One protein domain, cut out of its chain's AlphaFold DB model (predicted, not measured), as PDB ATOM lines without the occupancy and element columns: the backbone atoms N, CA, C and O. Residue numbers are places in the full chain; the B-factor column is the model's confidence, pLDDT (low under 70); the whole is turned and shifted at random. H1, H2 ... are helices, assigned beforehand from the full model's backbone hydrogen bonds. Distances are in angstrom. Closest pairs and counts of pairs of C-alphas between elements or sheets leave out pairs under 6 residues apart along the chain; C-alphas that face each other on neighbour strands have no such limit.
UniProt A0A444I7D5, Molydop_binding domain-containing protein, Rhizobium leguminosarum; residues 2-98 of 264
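What this domain is: This is residues 2 to 98 of the 264 residues of the protein "Molydop_binding domain-containing protein" of Rhizobium leguminosarum (UniProt A0A444I7D5). There is little regular structure: a small body where helices H1 and H3 run side by side, H2 set steeply to both, and two tails, residues 2 to 15 and 85 to 98, stick out and make the length. The 97 printed residues, with four named helices, H1 to H4 in order, and no named strand, are all helix by class, with 36 in named elements; the whole is loose, radius of gyration of the C-alphas 18.0 A, spanning 63 by 40 by 27 A.

How they stand to each other: H1, residues 19 to 31, touches H2, residues 35 to 42, only at the corner, C-alphas of Leu 29 and Val 35 closest at 4.9 A. H1 touches H3, residues 71 to 80, at a shallow tilt of 8 degrees, the same way, C-alphas of Ala 21 and Glu 71 closest at 5.6 A. H2 touches H3, C-alphas of Gly 38 and Thr 78 closest at 5.9 A. H4, residues 88 to 92, is apart from H1, H2 and H3. In these four, every O i to N i+4 pair is within hydrogen-bond range.

Where its parts are: H1 begins at C-alpha 19, (1.826, -15.876, -37.127), and is 18.2 A long; H2 is 10.4 A, H3 14.5 A. H4, 6.1 A, ends at C-alpha 92, (13.406, -53.602, -56.563).

The domain as a whole: The printed part has no cut; the H2 to H3 link is long, 28 residues. pLDDT is under 70 in residues 2 to 4, 55 to 64 and 95 to 97.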
ATOM      1  N   LYS A   2      21.981  -2.495 -23.826       51.16
ATOM      2  CA  LYS A   2      22.016  -3.963 -23.941       51.16
ATOM      3  C   LYS A   2      23.348  -4.309 -24.618       51.16
ATOM      4  O   LYS A   2      23.647  -3.711 -25.649       51.16
ATOM      5  N   GLU A   3      24.162  -5.164 -24.002       61.31
ATOM      6  CA  GLU A   3      25.386  -5.670 -24.633       61.31
ATOM      7  C   GLU A   3      25.015  -6.303 -25.978       61.31
ATOM      8  O   GLU A   3      24.009  -7.007 -26.097       61.31
ATOM      9  N   GLN A   4      25.772  -5.959 -27.017       68.31
ATOM     10  CA  GLN A   4      25.499  -6.420 -28.369       68.31
ATOM     11  C   GLN A   4      25.939  -7.883 -28.463       68.31
ATOM     12  O   GLN A   4      27.122  -8.180 -28.306       68.31
ATOM     13  N   ARG A   5      24.982  -8.795 -28.661       81.81
ATOM     14  CA  ARG A   5      25.276 -10.225 -28.809       81.81
ATOM     15  C   ARG A   5      26.026 -10.482 -30.125       81.81
ATOM     16  O   ARG A   5      25.890  -9.681 -31.055       81.81
ATOM     17  N   PRO A   6      26.805 -11.578 -30.224       86.19
ATOM     18  CA  PRO A   6      27.471 -11.936 -31.471       86.19
ATOM     19  C   PRO A   6      26.480 -12.122 -32.628       86.19
ATOM     20  O   PRO A   6      25.295 -12.379 -32.423       86.19
ATOM     21  N   GLU A   7      26.976 -12.019 -33.860       89.75
ATOM     22  CA  GLU A   7      26.154 -12.150 -35.067       89.75
ATOM     23  C   GLU A   7      25.353 -13.465 -35.092       89.75
ATOM     24  O   GLU A   7      25.859 -14.535 -34.732       89.75
ATOM     25  N   GLY A   8      24.089 -13.378 -35.517       88.94
ATOM     26  CA  GLY A   8      23.164 -14.512 -35.542       88.94
ATOM     27  C   GLY A   8      22.599 -14.887 -34.171       88.94
ATOM     28  O   GLY A   8      22.020 -15.963 -34.036       88.94
ATOM     29  N   LEU A   9      22.771 -14.042 -33.149       91.00
ATOM     30  CA  LEU A   9      22.199 -14.249 -31.821       91.00
ATOM     31  C   LEU A   9      21.330 -13.072 -31.415       91.00
ATOM     32  O   LEU A   9      21.782 -11.934 -31.312       91.00
ATOM     33  N   GLU A  10      20.079 -13.367 -31.111       89.75
ATOM     34  CA  GLU A  10      19.083 -12.372 -30.742       89.75
ATOM     35  C   GLU A  10      18.373 -12.794 -29.453       89.75
ATOM     36  O   GLU A  10      18.544 -13.903 -28.941       89.75
ATOM     37  N   GLN A  11      17.601 -11.878 -28.879       85.25
ATOM     38  CA  GLN A  11      16.653 -12.214 -27.824       85.25
ATOM     39  C   GLN A  11      15.303 -12.492 -28.488       85.25
ATOM     40  O   GLN A  11      14.794 -11.641 -29.213       85.25
ATOM     41  N   TYR A  12      14.731 -13.673 -28.253       83.75
ATOM     42  CA  TYR A  12      13.434 -14.047 -28.805       83.75
ATOM     43  C   TYR A  12      12.400 -14.143 -27.686       83.75
ATOM     44  O   TYR A  12      12.374 -15.113 -26.935       83.75
ATOM     45  N   ASP A  13      11.535 -13.134 -27.609       84.12
ATOM     46  CA  ASP A  13      10.485 -13.034 -26.588       84.12
ATOM     47  C   ASP A  13       9.080 -13.315 -27.171       84.12
ATOM     48  O   ASP A  13       8.056 -13.083 -26.526       84.12
ATOM     49  N   HIS A  14       9.006 -13.794 -28.416       83.31
ATOM     50  CA  HIS A  14       7.746 -14.123 -29.077       83.31
ATOM     51  C   HIS A  14       7.212 -15.499 -28.634       83.31
ATOM     52  O   HIS A  14       7.984 -16.387 -28.265       83.31
ATOM     53  N   PRO A  15       5.888 -15.730 -28.705       83.44
ATOM     54  CA  PRO A  15       5.308 -17.036 -28.409       83.44
ATOM     55  C   PRO A  15       5.779 -18.120 -29.393       83.44
ATOM     56  O   PRO A  15       6.134 -17.848 -30.542       83.44
ATOM     57  N   ALA A  16       5.737 -19.377 -28.942       77.62
ATOM     58  CA  ALA A  16       6.073 -20.533 -29.775       77.62
ATOM     59  C   ALA A  16       5.030 -20.798 -30.883       77.62
ATOM     60  O   ALA A  16       5.355 -21.292 -31.956       77.62
ATOM     61  N   GLY A  17       3.763 -20.459 -30.635       79.69
ATOM     62  CA  GLY A  17       2.693 -20.499 -31.635       79.69
ATOM     63  C   GLY A  17       2.358 -19.111 -32.184       79.69
ATOM     64  O   GLY A  17       2.693 -18.098 -31.577       79.69
ATOM     65  N   GLY A  18       1.646 -19.053 -33.313       85.44
ATOM     66  CA  GLY A  18       1.114 -17.807 -33.879       85.44
ATOM     67  C   GLY A  18       1.525 -17.564 -35.331       85.44
ATOM     68  O   GLY A  18       1.815 -18.499 -36.076       85.44
ATOM     69  N   TRP A  19       1.541 -16.294 -35.744       87.31
ATOM     70  CA  TRP A  19       1.826 -15.876 -37.127       87.31
ATOM     71  C   TRP A  19       3.169 -16.374 -37.649       87.31
ATOM     72  O   TRP A  19       3.290 -16.810 -38.793       87.31
ATOM     73  N   ASP A  20       4.155 -16.356 -36.768       84.75
ATOM     74  CA  ASP A  20       5.510 -16.804 -37.017       84.75
ATOM     75  C   ASP A  20       5.583 -18.302 -37.330       84.75
ATOM     76  O   ASP A  20       6.362 -18.717 -38.194       84.75
ATOM     77  N   ALA A  21       4.730 -19.102 -36.690       85.88
ATOM     78  CA  ALA A  21       4.583 -20.520 -36.978       85.88
ATOM     79  C   ALA A  21       3.817 -20.764 -38.282       85.88
ATOM     80  O   ALA A  21       4.253 -21.549 -39.124       85.88
ATOM     81  N   LEU A  22       2.719 -20.036 -38.511       87.69
ATOM     82  CA  LEU A  22       1.938 -20.132 -39.750       87.69
ATOM     83  C   LEU A  22       2.787 -19.810 -40.990       87.69
ATOM     84  O   LEU A  22       2.740 -20.535 -41.987       87.69
ATOM     85  N   LYS A  23       3.619 -18.764 -40.917       88.56
ATOM     86  CA  LYS A  23       4.544 -18.377 -41.992       88.56
ATOM     87  C   LYS A  23       5.571 -19.473 -42.281       88.56
ATOM     88  O   LYS A  23       5.842 -19.764 -43.448       88.56
ATOM     89  N   ALA A  24       6.126 -20.097 -41.244       86.12
ATOM     90  CA  ALA A  24       7.086 -21.186 -41.394       86.12
ATOM     91  C   ALA A  24       6.454 -22.443 -42.020       86.12
ATOM     92  O   ALA A  24       7.051 -23.057 -42.912       86.12
ATOM     93  N   VAL A  25       5.217 -22.785 -41.636       87.56
ATOM     94  CA  VAL A  25       4.449 -23.875 -42.266       87.56
ATOM     95  C   VAL A  25       4.206 -23.583 -43.747       87.56
ATOM     96  O   VAL A  25       4.511 -24.426 -44.592       87.56
ATOM     97  N   ALA A  26       3.749 -22.374 -44.090       88.00
ATOM     98  CA  ALA A  26       3.519 -21.974 -45.479       88.00
ATOM     99  C   ALA A  26       4.797 -22.050 -46.336       88.00
ATOM    100  O   ALA A  26       4.775 -22.602 -47.439       88.00
ATOM    101  N   LYS A  27       5.934 -21.566 -45.812       87.19
ATOM    102  CA  LYS A  27       7.244 -21.666 -46.481       87.19
ATOM    103  C   LYS A  27       7.636 -23.122 -46.729       87.19
ATOM    104  O   LYS A  27       8.136 -23.446 -47.804       87.19
ATOM    105  N   THR A  28       7.384 -24.005 -45.765       84.69
ATOM    106  CA  THR A  28       7.727 -25.430 -45.881       84.69
ATOM    107  C   THR A  28       6.851 -26.141 -46.912       84.69
ATOM    108  O   THR A  28       7.374 -26.878 -47.747       84.69
ATOM    109  N   LEU A  29       5.542 -25.870 -46.923       86.31
ATOM    110  CA  LEU A  29       4.602 -26.381 -47.932       86.31
ATOM    111  C   LEU A  29       5.005 -25.977 -49.354       86.31
ATOM    112  O   LEU A  29       4.967 -26.802 -50.271       86.31
ATOM    113  N   ALA A  30       5.431 -24.724 -49.529       86.06
ATOM    114  CA  ALA A  30       5.953 -24.231 -50.798       86.06
ATOM    115  C   ALA A  30       7.273 -24.918 -51.177       86.06
ATOM    116  O   ALA A  30       7.411 -25.393 -52.303       86.06
ATOM    117  N   HIS A  31       8.213 -25.035 -50.234       84.81
ATOM    118  CA  HIS A  31       9.510 -25.681 -50.460       84.81
ATOM    119  C   HIS A  31       9.372 -27.159 -50.864       84.81
ATOM    120  O   HIS A  31      10.128 -27.637 -51.706       84.81
ATOM    121  N   GLN A  32       8.377 -27.867 -50.325       84.12
ATOM    122  CA  GLN A  32       8.077 -29.256 -50.695       84.12
ATOM    123  C   GLN A  32       7.171 -29.404 -51.926       84.12
ATOM    124  O   GLN A  32       6.845 -30.529 -52.304       84.12
ATOM    125  N   GLN A  33       6.793 -28.293 -52.572       84.12
ATOM    126  CA  GLN A  33       5.963 -28.252 -53.783       84.12
ATOM    127  C   GLN A  33       4.572 -28.886 -53.611       84.12
ATOM    128  O   GLN A  33       4.011 -29.447 -54.549       84.12
ATOM    129  N   ILE A  34       3.994 -28.775 -52.413       86.00
ATOM    130  CA  ILE A  34       2.713 -29.404 -52.065       86.00
ATOM    131  C   ILE A  34       1.770 -28.449 -51.336       86.00
ATOM    132  O   ILE A  34       1.064 -28.855 -50.426       86.00
ATOM    133  N   VAL A  35       1.710 -27.174 -51.723       87.00
ATOM    134  CA  VAL A  35       0.857 -26.188 -51.029       87.00
ATOM    135  C   VAL A  35      -0.597 -26.658 -50.916       87.00
ATOM    136  O   VAL A  35      -1.135 -26.697 -49.814       87.00
ATOM    137  N   ALA A  36      -1.218 -27.088 -52.017       86.75
ATOM    138  CA  ALA A  36      -2.606 -27.554 -52.000       86.75
ATOM    139  C   ALA A  36      -2.757 -28.927 -51.318       86.75
ATOM    140  O   ALA A  36      -3.487 -29.061 -50.337       86.75
ATOM    141  N   GLN A  37      -2.043 -29.945 -51.813       84.69
ATOM    142  CA  GLN A  37      -2.149 -31.313 -51.297       84.69
ATOM    143  C   GLN A  37      -1.692 -31.413 -49.835       84.69
ATOM    144  O   GLN A  37      -2.377 -32.025 -49.026       84.69
ATOM    145  N   GLY A  38      -0.573 -30.784 -49.488       84.81
ATOM    146  CA  GLY A  38      -0.028 -30.740 -48.136       84.81
ATOM    147  C   GLY A  38      -0.964 -30.040 -47.156       84.81
ATOM    148  O   GLY A  38      -1.183 -30.571 -46.075       84.81
ATOM    149  N   SER A  39      -1.606 -28.932 -47.545       87.88
ATOM    150  CA  SER A  39      -2.621 -28.288 -46.691       87.88
ATOM    151  C   SER A  39      -3.813 -29.215 -46.427       87.88
ATOM    152  O   SER A  39      -4.245 -29.348 -45.286       87.88
ATOM    153  N   MET A  40      -4.305 -29.920 -47.454       87.56
ATOM    154  CA  MET A  40      -5.374 -30.916 -47.291       87.56
ATOM    155  C   MET A  40      -4.945 -32.107 -46.425       87.56
ATOM    156  O   MET A  40      -5.759 -32.643 -45.678       87.56
ATOM    157  N   THR A  41      -3.680 -32.523 -46.514       87.81
ATOM    158  CA  THR A  41      -3.106 -33.561 -45.651       87.81
ATOM    159  C   THR A  41      -3.026 -33.088 -44.201       87.81
ATOM    160  O   THR A  41      -3.420 -33.827 -43.308       87.81
ATOM    161  N   LEU A  42      -2.585 -31.853 -43.945       88.81
ATOM    162  CA  LEU A  42      -2.503 -31.295 -42.591       88.81
ATOM    163  C   LEU A  42      -3.873 -31.219 -41.905       88.81
ATOM    164  O   LEU A  42      -3.970 -31.534 -40.726       88.81
ATOM    165  N   LEU A  43      -4.943 -30.899 -42.643       88.69
ATOM    166  CA  LEU A  43      -6.318 -30.922 -42.117       88.69
ATOM    167  C   LEU A  43      -6.804 -32.321 -41.700       88.69
ATOM    168  O   LEU A  43      -7.826 -32.433 -41.034       88.69
ATOM    169  N   LYS A  44      -6.101 -33.386 -42.101       87.50
ATOM    170  CA  LYS A  44      -6.382 -34.771 -41.696       87.50
ATOM    171  C   LYS A  44      -5.442 -35.273 -40.599       87.50
ATOM    172  O   LYS A  44      -5.598 -36.410 -40.168       87.50
ATOM    173  N   ALA A  45      -4.464 -34.479 -40.174       87.19
ATOM    174  CA  ALA A  45      -3.552 -34.874 -39.110       87.19
ATOM    175  C   ALA A  45      -4.257 -34.803 -37.746       87.19
ATOM    176  O   ALA A  45      -4.913 -33.801 -37.454       87.19
ATOM    177  N   ASN A  46      -4.091 -35.847 -36.927       82.94
ATOM    178  CA  ASN A  46      -4.660 -35.993 -35.579       82.94
ATOM    179  C   ASN A  46      -6.181 -35.736 -35.547       82.94
ATOM    180  O   ASN A  46      -6.707 -35.007 -34.706       82.94
ATOM    181  N   GLN A  47      -6.883 -36.263 -36.553       83.75
ATOM    182  CA  GLN A  47      -8.341 -36.232 -36.649       83.75
ATOM    183  C   GLN A  47      -8.889 -37.652 -36.471       83.75
ATOM    184  O   GLN A  47      -8.214 -38.594 -36.886       83.75
ATOM    185  N   PRO A  48     -10.135 -37.842 -35.992       79.69
ATOM    186  CA  PRO A  48     -10.666 -39.175 -35.680       79.69
ATOM    187  C   PRO A  48     -10.690 -40.152 -36.868       79.69
ATOM    188  O   PRO A  48     -10.507 -41.352 -36.689       79.69
ATOM    189  N   GLU A  49     -10.909 -39.643 -38.087       81.06
ATOM    190  CA  GLU A  49     -10.832 -40.413 -39.346       81.06
ATOM    191  C   GLU A  49      -9.583 -40.066 -40.178       81.06
ATOM    192  O   GLU A  49      -9.517 -40.286 -41.391       81.06
ATOM    193  N   GLY A  50      -8.608 -39.441 -39.528       82.81
ATOM    194  CA  GLY A  50      -7.385 -38.930 -40.109       82.81
ATOM    195  C   GLY A  50      -6.209 -39.887 -39.960       82.81
ATOM    196  O   GLY A  50      -6.328 -41.101 -40.128       82.81
ATOM    197  N   PHE A  51      -5.044 -39.313 -39.687       82.94
ATOM    198  CA  PHE A  51      -3.834 -40.056 -39.355       82.94
ATOM    199  C   PHE A  51      -3.063 -39.359 -38.236       82.94
ATOM    200  O   PHE A  51      -3.059 -38.130 -38.158       82.94
ATOM    201  N   ASP A  52      -2.344 -40.142 -37.437       80.12
ATOM    202  CA  ASP A  52      -1.499 -39.614 -36.369       80.12
ATOM    203  C   ASP A  52      -0.258 -38.930 -36.951       80.12
ATOM    204  O   ASP A  52       0.460 -39.483 -37.794       80.12
ATOM    205  N   CYS A  53       0.033 -37.721 -36.482       82.06
ATOM    206  CA  CYS A  53       1.264 -37.018 -36.807       82.06
ATOM    207  C   CYS A  53       2.474 -37.867 -36.367       82.06
ATOM    208  O   CYS A  53       2.595 -38.174 -35.181       82.06
ATOM    209  N   PRO A  54       3.443 -38.164 -37.255       72.06
ATOM    210  CA  PRO A  54       4.593 -39.011 -36.918       72.06
ATOM    211  C   PRO A  54       5.522 -38.389 -35.862       72.06
ATOM    212  O   PRO A  54       6.383 -39.065 -35.304       72.06
ATOM    213  N   GLY A  55       5.380 -37.084 -35.602       63.22
ATOM    214  CA  GLY A  55       6.133 -36.351 -34.589       63.22
ATOM    215  C   GLY A  55       5.426 -36.193 -33.238       63.22
ATOM    216  O   GLY A  55       6.054 -35.673 -32.315       63.22
ATOM    217  N   CYS A  56       4.158 -36.596 -33.098       62.03
ATOM    218  CA  CYS A  56       3.366 -36.425 -31.874       62.03
ATOM    219  C   CYS A  56       2.859 -37.779 -31.354       62.03
ATOM    220  O   CYS A  56       2.545 -38.670 -32.129       62.03
ATOM    221  N   ALA A  57       2.770 -37.926 -30.030       55.56
ATOM    222  CA  ALA A  57       2.320 -39.154 -29.359       55.56
ATOM    223  C   ALA A  57       1.105 -38.905 -28.447       55.56
ATOM    224  O   ALA A  57       0.954 -39.561 -27.416       55.56
ATOM    225  N   TRP A  58       0.279 -37.909 -28.779       59.53
ATOM    226  CA  TRP A  58      -0.906 -37.586 -27.991       59.53
ATOM    227  C   TRP A  58      -2.131 -38.319 -28.542       59.53
ATOM    228  O   TRP A  58      -2.316 -38.317 -29.754       59.53
ATOM    229  N   PRO A  59      -2.953 -38.952 -27.684       58.34
ATOM    230  CA  PRO A  59      -4.210 -39.549 -28.114       58.34
ATOM    231  C   PRO A  59      -5.160 -38.485 -28.670       58.34
ATOM    232  O   PRO A  59      -5.340 -37.434 -28.051       58.34
ATOM    233  N   ASP A  60      -5.796 -38.797 -29.799       62.00
ATOM    234  CA  ASP A  60      -6.753 -37.905 -30.447       62.00
ATOM    235  C   ASP A  60      -7.954 -37.619 -29.526       62.00
ATOM    236  O   ASP A  60      -8.619 -38.552 -29.046       62.00
ATOM    237  N   PRO A  61      -8.264 -36.341 -29.244       62.28
ATOM    238  CA  PRO A  61      -9.419 -36.000 -28.432       62.28
ATOM    239  C   PRO A  61     -10.719 -36.355 -29.169       62.28
ATOM    240  O   PRO A  61     -10.825 -36.254 -30.387       62.28
ATOM    241  N   LYS A  62     -11.769 -36.724 -28.419       61.88
ATOM    242  CA  LYS A  62     -13.097 -37.031 -28.999       61.88
ATOM    243  C   LYS A  62     -13.746 -35.837 -29.719       61.88
ATOM    244  O   LYS A  62     -14.639 -36.037 -30.536       61.88
ATOM    245  N   HIS A  63     -13.319 -34.617 -29.393       69.25
ATOM    246  CA  HIS A  63     -13.699 -33.378 -30.065       69.25
ATOM    247  C   HIS A  63     -12.419 -32.690 -30.532       69.25
ATOM    248  O   HIS A  63     -11.647 -32.223 -29.695       69.25
ATOM    249  N   THR A  64     -12.188 -32.669 -31.841       64.12
ATOM    250  CA  THR A  64     -10.973 -32.114 -32.439       64.12
ATOM    251  C   THR A  64     -11.192 -30.683 -32.923       64.12
ATOM    252  O   THR A  64     -12.266 -30.312 -33.403       64.12
ATOM    253  N   SER A  65     -10.155 -29.861 -32.798       75.88
ATOM    254  CA  SER A  65      -9.996 -28.624 -33.556       75.88
ATOM    255  C   SER A  65      -9.773 -28.944 -35.035       75.88
ATOM    256  O   SER A  65      -9.294 -30.019 -35.396       75.88
ATOM    257  N   SER A  66     -10.040 -27.979 -35.919       73.81
ATOM    258  CA  SER A  66      -9.639 -28.074 -37.332       73.81
ATOM    259  C   SER A  66      -8.115 -28.059 -37.527       73.81
ATOM    260  O   SER A  66      -7.634 -28.387 -38.609       73.81
ATOM    261  N   PHE A  67      -7.354 -27.677 -36.493       79.88
ATOM    262  CA  PHE A  67      -5.894 -27.657 -36.488       79.88
ATOM    263  C   PHE A  67      -5.369 -28.356 -35.230       79.88
ATOM    264  O   PHE A  67      -5.397 -27.776 -34.146       79.88
ATOM    265  N   GLU A  68      -4.878 -29.584 -35.395       81.50
ATOM    266  CA  GLU A  68      -4.355 -30.436 -34.313       81.50
ATOM    267  C   GLU A  68      -2.869 -30.759 -34.526       81.50
ATOM    268  O   GLU A  68      -2.409 -31.875 -34.326       81.50
ATOM    269  N   PHE A  69      -2.074 -29.795 -34.987       82.94
ATOM    270  CA  PHE A  69      -0.645 -29.997 -35.226       82.94
ATOM    271  C   PHE A  69       0.169 -28.768 -34.824       82.94
ATOM    272  O   PHE A  69      -0.270 -27.627 -34.961       82.94
ATOM    273  N   CYS A  70       1.394 -29.001 -34.351       84.69
ATOM    274  CA  CYS A  70       2.372 -27.940 -34.130       84.69
ATOM    275  C   CYS A  70       3.171 -27.648 -35.412       84.69
ATOM    276  O   CYS A  70       3.149 -28.429 -36.366       84.69
ATOM    277  N   GLU A  71       3.932 -26.550 -35.418       85.88
ATOM    278  CA  GLU A  71       4.785 -26.149 -36.548       85.88
ATOM    279  C   GLU A  71       5.714 -27.287 -37.013       85.88
ATOM    280  O   GLU A  71       5.793 -27.591 -38.202       85.88
ATOM    281  N   ASN A  72       6.370 -27.969 -36.073       82.00
ATOM    282  CA  ASN A  72       7.303 -29.054 -36.384       82.00
ATOM    283  C   ASN A  72       6.606 -30.329 -36.867       82.00
ATOM    284  O   ASN A  72       7.124 -31.007 -37.756       82.00
ATOM    285  N   GLY A  73       5.412 -30.625 -36.346       85.56
ATOM    286  CA  GLY A  73       4.559 -31.690 -36.872       85.56
ATOM    287  C   GLY A  73       4.175 -31.412 -38.324       85.56
ATOM    288  O   GLY A  73       4.350 -32.270 -39.187       85.56
ATOM    289  N   ALA A  74       3.769 -30.174 -38.623       87.44
ATOM    290  CA  ALA A  74       3.444 -29.767 -39.983       87.44
ATOM    291  C   ALA A  74       4.647 -29.855 -40.932       87.44
ATOM    292  O   ALA A  74       4.505 -30.362 -42.045       87.44
ATOM    293  N   LYS A  75       5.841 -29.430 -40.497       85.50
ATOM    294  CA  LYS A  75       7.083 -29.574 -41.277       85.50
ATOM    295  C   LYS A  75       7.409 -31.034 -41.578       85.50
ATOM    296  O   LYS A  75       7.737 -31.350 -42.718       85.50
ATOM    297  N   SER A  76       7.281 -31.917 -40.587       84.38
ATOM    298  CA  SER A  76       7.523 -33.355 -40.748       84.38
ATOM    299  C   SER A  76       6.538 -33.989 -41.733       84.38
ATOM    300  O   SER A  76       6.965 -34.607 -42.704       84.38
ATOM    301  N   ILE A  77       5.233 -33.751 -41.565       86.25
ATOM    302  CA  ILE A  77       4.192 -34.249 -42.482       86.25
ATOM    303  C   ILE A  77       4.429 -33.743 -43.908       86.25
ATOM    304  O   ILE A  77       4.292 -34.490 -44.876       86.25
ATOM    305  N   THR A  78       4.802 -32.471 -44.038       85.38
ATOM    306  CA  THR A  78       5.085 -31.836 -45.327       85.38
ATOM    307  C   THR A  78       6.337 -32.423 -45.981       85.38
ATOM    308  O   THR A  78       6.345 -32.638 -47.189       85.38
ATOM    309  N   TRP A  79       7.379 -32.731 -45.206       82.62
ATOM    310  CA  TRP A  79       8.564 -33.433 -45.703       82.62
ATOM    311  C   TRP A  79       8.221 -34.834 -46.222       82.62
ATOM    312  O   TRP A  79       8.560 -35.161 -47.355       82.62
ATOM    313  N   GLU A  80       7.483 -35.629 -45.446       81.81
ATOM    314  CA  GLU A  80       7.044 -36.975 -45.852       81.81
ATOM    315  C   GLU A  80       6.121 -36.943 -47.080       81.81
ATOM    316  O   GLU A  80       6.151 -37.828 -47.935       81.81
ATOM    317  N   SER A  81       5.320 -35.886 -47.208       83.50
ATOM    318  CA  SER A  81       4.384 -35.699 -48.319       83.50
ATOM    319  C   SER A  81       4.999 -34.991 -49.531       83.50
ATOM    320  O   SER A  81       4.251 -34.620 -50.434       83.50
ATOM    321  N   THR A  82       6.323 -34.784 -49.562       80.50
ATOM    322  CA  THR A  82       7.054 -34.085 -50.639       80.50
ATOM    323  C   THR A  82       6.641 -34.551 -52.031       80.50
ATOM    324  O   THR A  82       6.258 -35.699 -52.193       80.50
ATOM    325  N   ALA A  83       6.732 -33.720 -53.073       80.44
ATOM    326  CA  ALA A  83       6.417 -34.151 -54.444       80.44
ATOM    327  C   ALA A  83       7.420 -35.177 -55.024       80.44
ATOM    328  O   ALA A  83       7.115 -35.855 -56.007       80.44
ATOM    329  N   LYS A  84       8.606 -35.332 -54.417       79.88
ATOM    330  CA  LYS A  84       9.630 -36.297 -54.858       79.88
ATOM    331  C   LYS A  84       9.177 -37.735 -54.562       79.88
ATOM    332  O   LYS A  84       8.476 -37.993 -53.585       79.88
ATOM    333  N   ARG A  85       9.539 -38.695 -55.419       76.62
ATOM    334  CA  ARG A  85       9.106 -40.100 -55.302       76.62
ATOM    335  C   ARG A  85      10.290 -41.048 -55.461       76.62
ATOM    336  O   ARG A  85      11.032 -40.938 -56.431       76.62
ATOM    337  N   SER A  86      10.398 -42.012 -54.551       77.94
ATOM    338  CA  SER A  86      11.192 -43.228 -54.745       77.94
ATOM    339  C   SER A  86      10.283 -44.289 -55.352       77.94
ATOM    340  O   SER A  86       9.283 -44.668 -54.740       77.94
ATOM    341  N   SER A  87      10.573 -44.721 -56.577       79.00
ATOM    342  CA  SER A  87       9.687 -45.622 -57.310       79.00
ATOM    343  C   SER A  87       9.862 -47.086 -56.873       79.00
ATOM    344  O   SER A  87      10.897 -47.447 -56.304       79.00
ATOM    345  N   PRO A  88       8.877 -47.965 -57.134       75.44
ATOM    346  CA  PRO A  88       9.019 -49.399 -56.889       75.44
ATOM    347  C   PRO A  88      10.267 -50.018 -57.534       75.44
ATOM    348  O   PRO A  88      10.840 -50.942 -56.961       75.44
ATOM    349  N   GLU A  89      10.698 -49.506 -58.686       79.38
ATOM    350  CA  GLU A  89      11.872 -49.967 -59.435       79.38
ATOM    351  C   GLU A  89      13.169 -49.679 -58.672       79.38
ATOM    352  O   GLU A  89      14.049 -50.537 -58.610       79.38
ATOM    353  N   LEU A  90      13.258 -48.517 -58.013       81.06
ATOM    354  CA  LEU A  90      14.397 -48.167 -57.164       81.06
ATOM    355  C   LEU A  90      14.553 -49.167 -56.009       81.06
ATOM    356  O   LEU A  90      15.656 -49.630 -55.731       81.06
ATOM    357  N   PHE A  91      13.448 -49.538 -55.358       74.62
ATOM    358  CA  PHE A  91      13.464 -50.516 -54.265       74.62
ATOM    359  C   PHE A  91      13.643 -51.959 -54.750       74.62
ATOM    360  O   PHE A  91      14.220 -52.778 -54.037       74.62
ATOM    361  N   ALA A  92      13.169 -52.295 -55.952       73.69
ATOM    362  CA  ALA A  92      13.406 -53.602 -56.563       73.69
ATOM    363  C   ALA A  92      14.895 -53.822 -56.872       73.69
ATOM    364  O   ALA A  92      15.390 -54.932 -56.709       73.69
ATOM    365  N   ALA A  93      15.614 -52.763 -57.248       78.50
ATOM    366  CA  ALA A  93      17.060 -52.802 -57.443       78.50
ATOM    367  C   ALA A  93      17.866 -52.846 -56.123       78.50
ATOM    368  O   ALA A  93      19.062 -53.117 -56.165       78.50
ATOM    369  N   ASN A  94      17.240 -52.592 -54.963       75.31
ATOM    370  CA  ASN A  94      17.915 -52.418 -53.668       75.31
ATOM    371  C   ASN A  94      17.122 -53.081 -52.514       75.31
ATOM    372  O   ASN A  94      16.559 -52.399 -51.655       75.31
ATOM    373  N   THR A  95      17.014 -54.418 -52.501       67.00
ATOM    374  CA  THR A  95      16.087 -55.139 -51.603       67.00
ATOM    375  C   THR A  95      16.625 -55.380 -50.188       67.00
ATOM    376  O   THR A  95      17.668 -56.008 -50.013       67.00
ATOM    377  N   VAL A  96      15.836 -55.012 -49.171       68.31
ATOM    378  CA  VAL A  96      16.028 -55.400 -47.762       68.31
ATOM    379  C   VAL A  96      15.044 -56.525 -47.416       68.31
ATOM    380  O   VAL A  96      13.846 -56.287 -47.305       68.31
ATOM    381  N   SER A  97      15.538 -57.755 -47.234       69.81
ATOM    382  CA  SER A  97      14.781 -59.026 -47.143       69.81
ATOM    383  C   SER A  97      13.869 -59.341 -48.357       69.81
ATOM    384  O   SER A  97      13.252 -58.438 -48.922       69.81
ATOM    385  N   PRO A  98      13.714 -60.617 -48.764       70.56
ATOM    386  CA  PRO A  98      12.970 -60.958 -49.986       70.56
ATOM    387  C   PRO A  98      11.485 -60.538 -49.993       70.56
ATOM    388  O   PRO A  98      10.936 -60.231 -51.048       70.56
TER     389      PRO A  98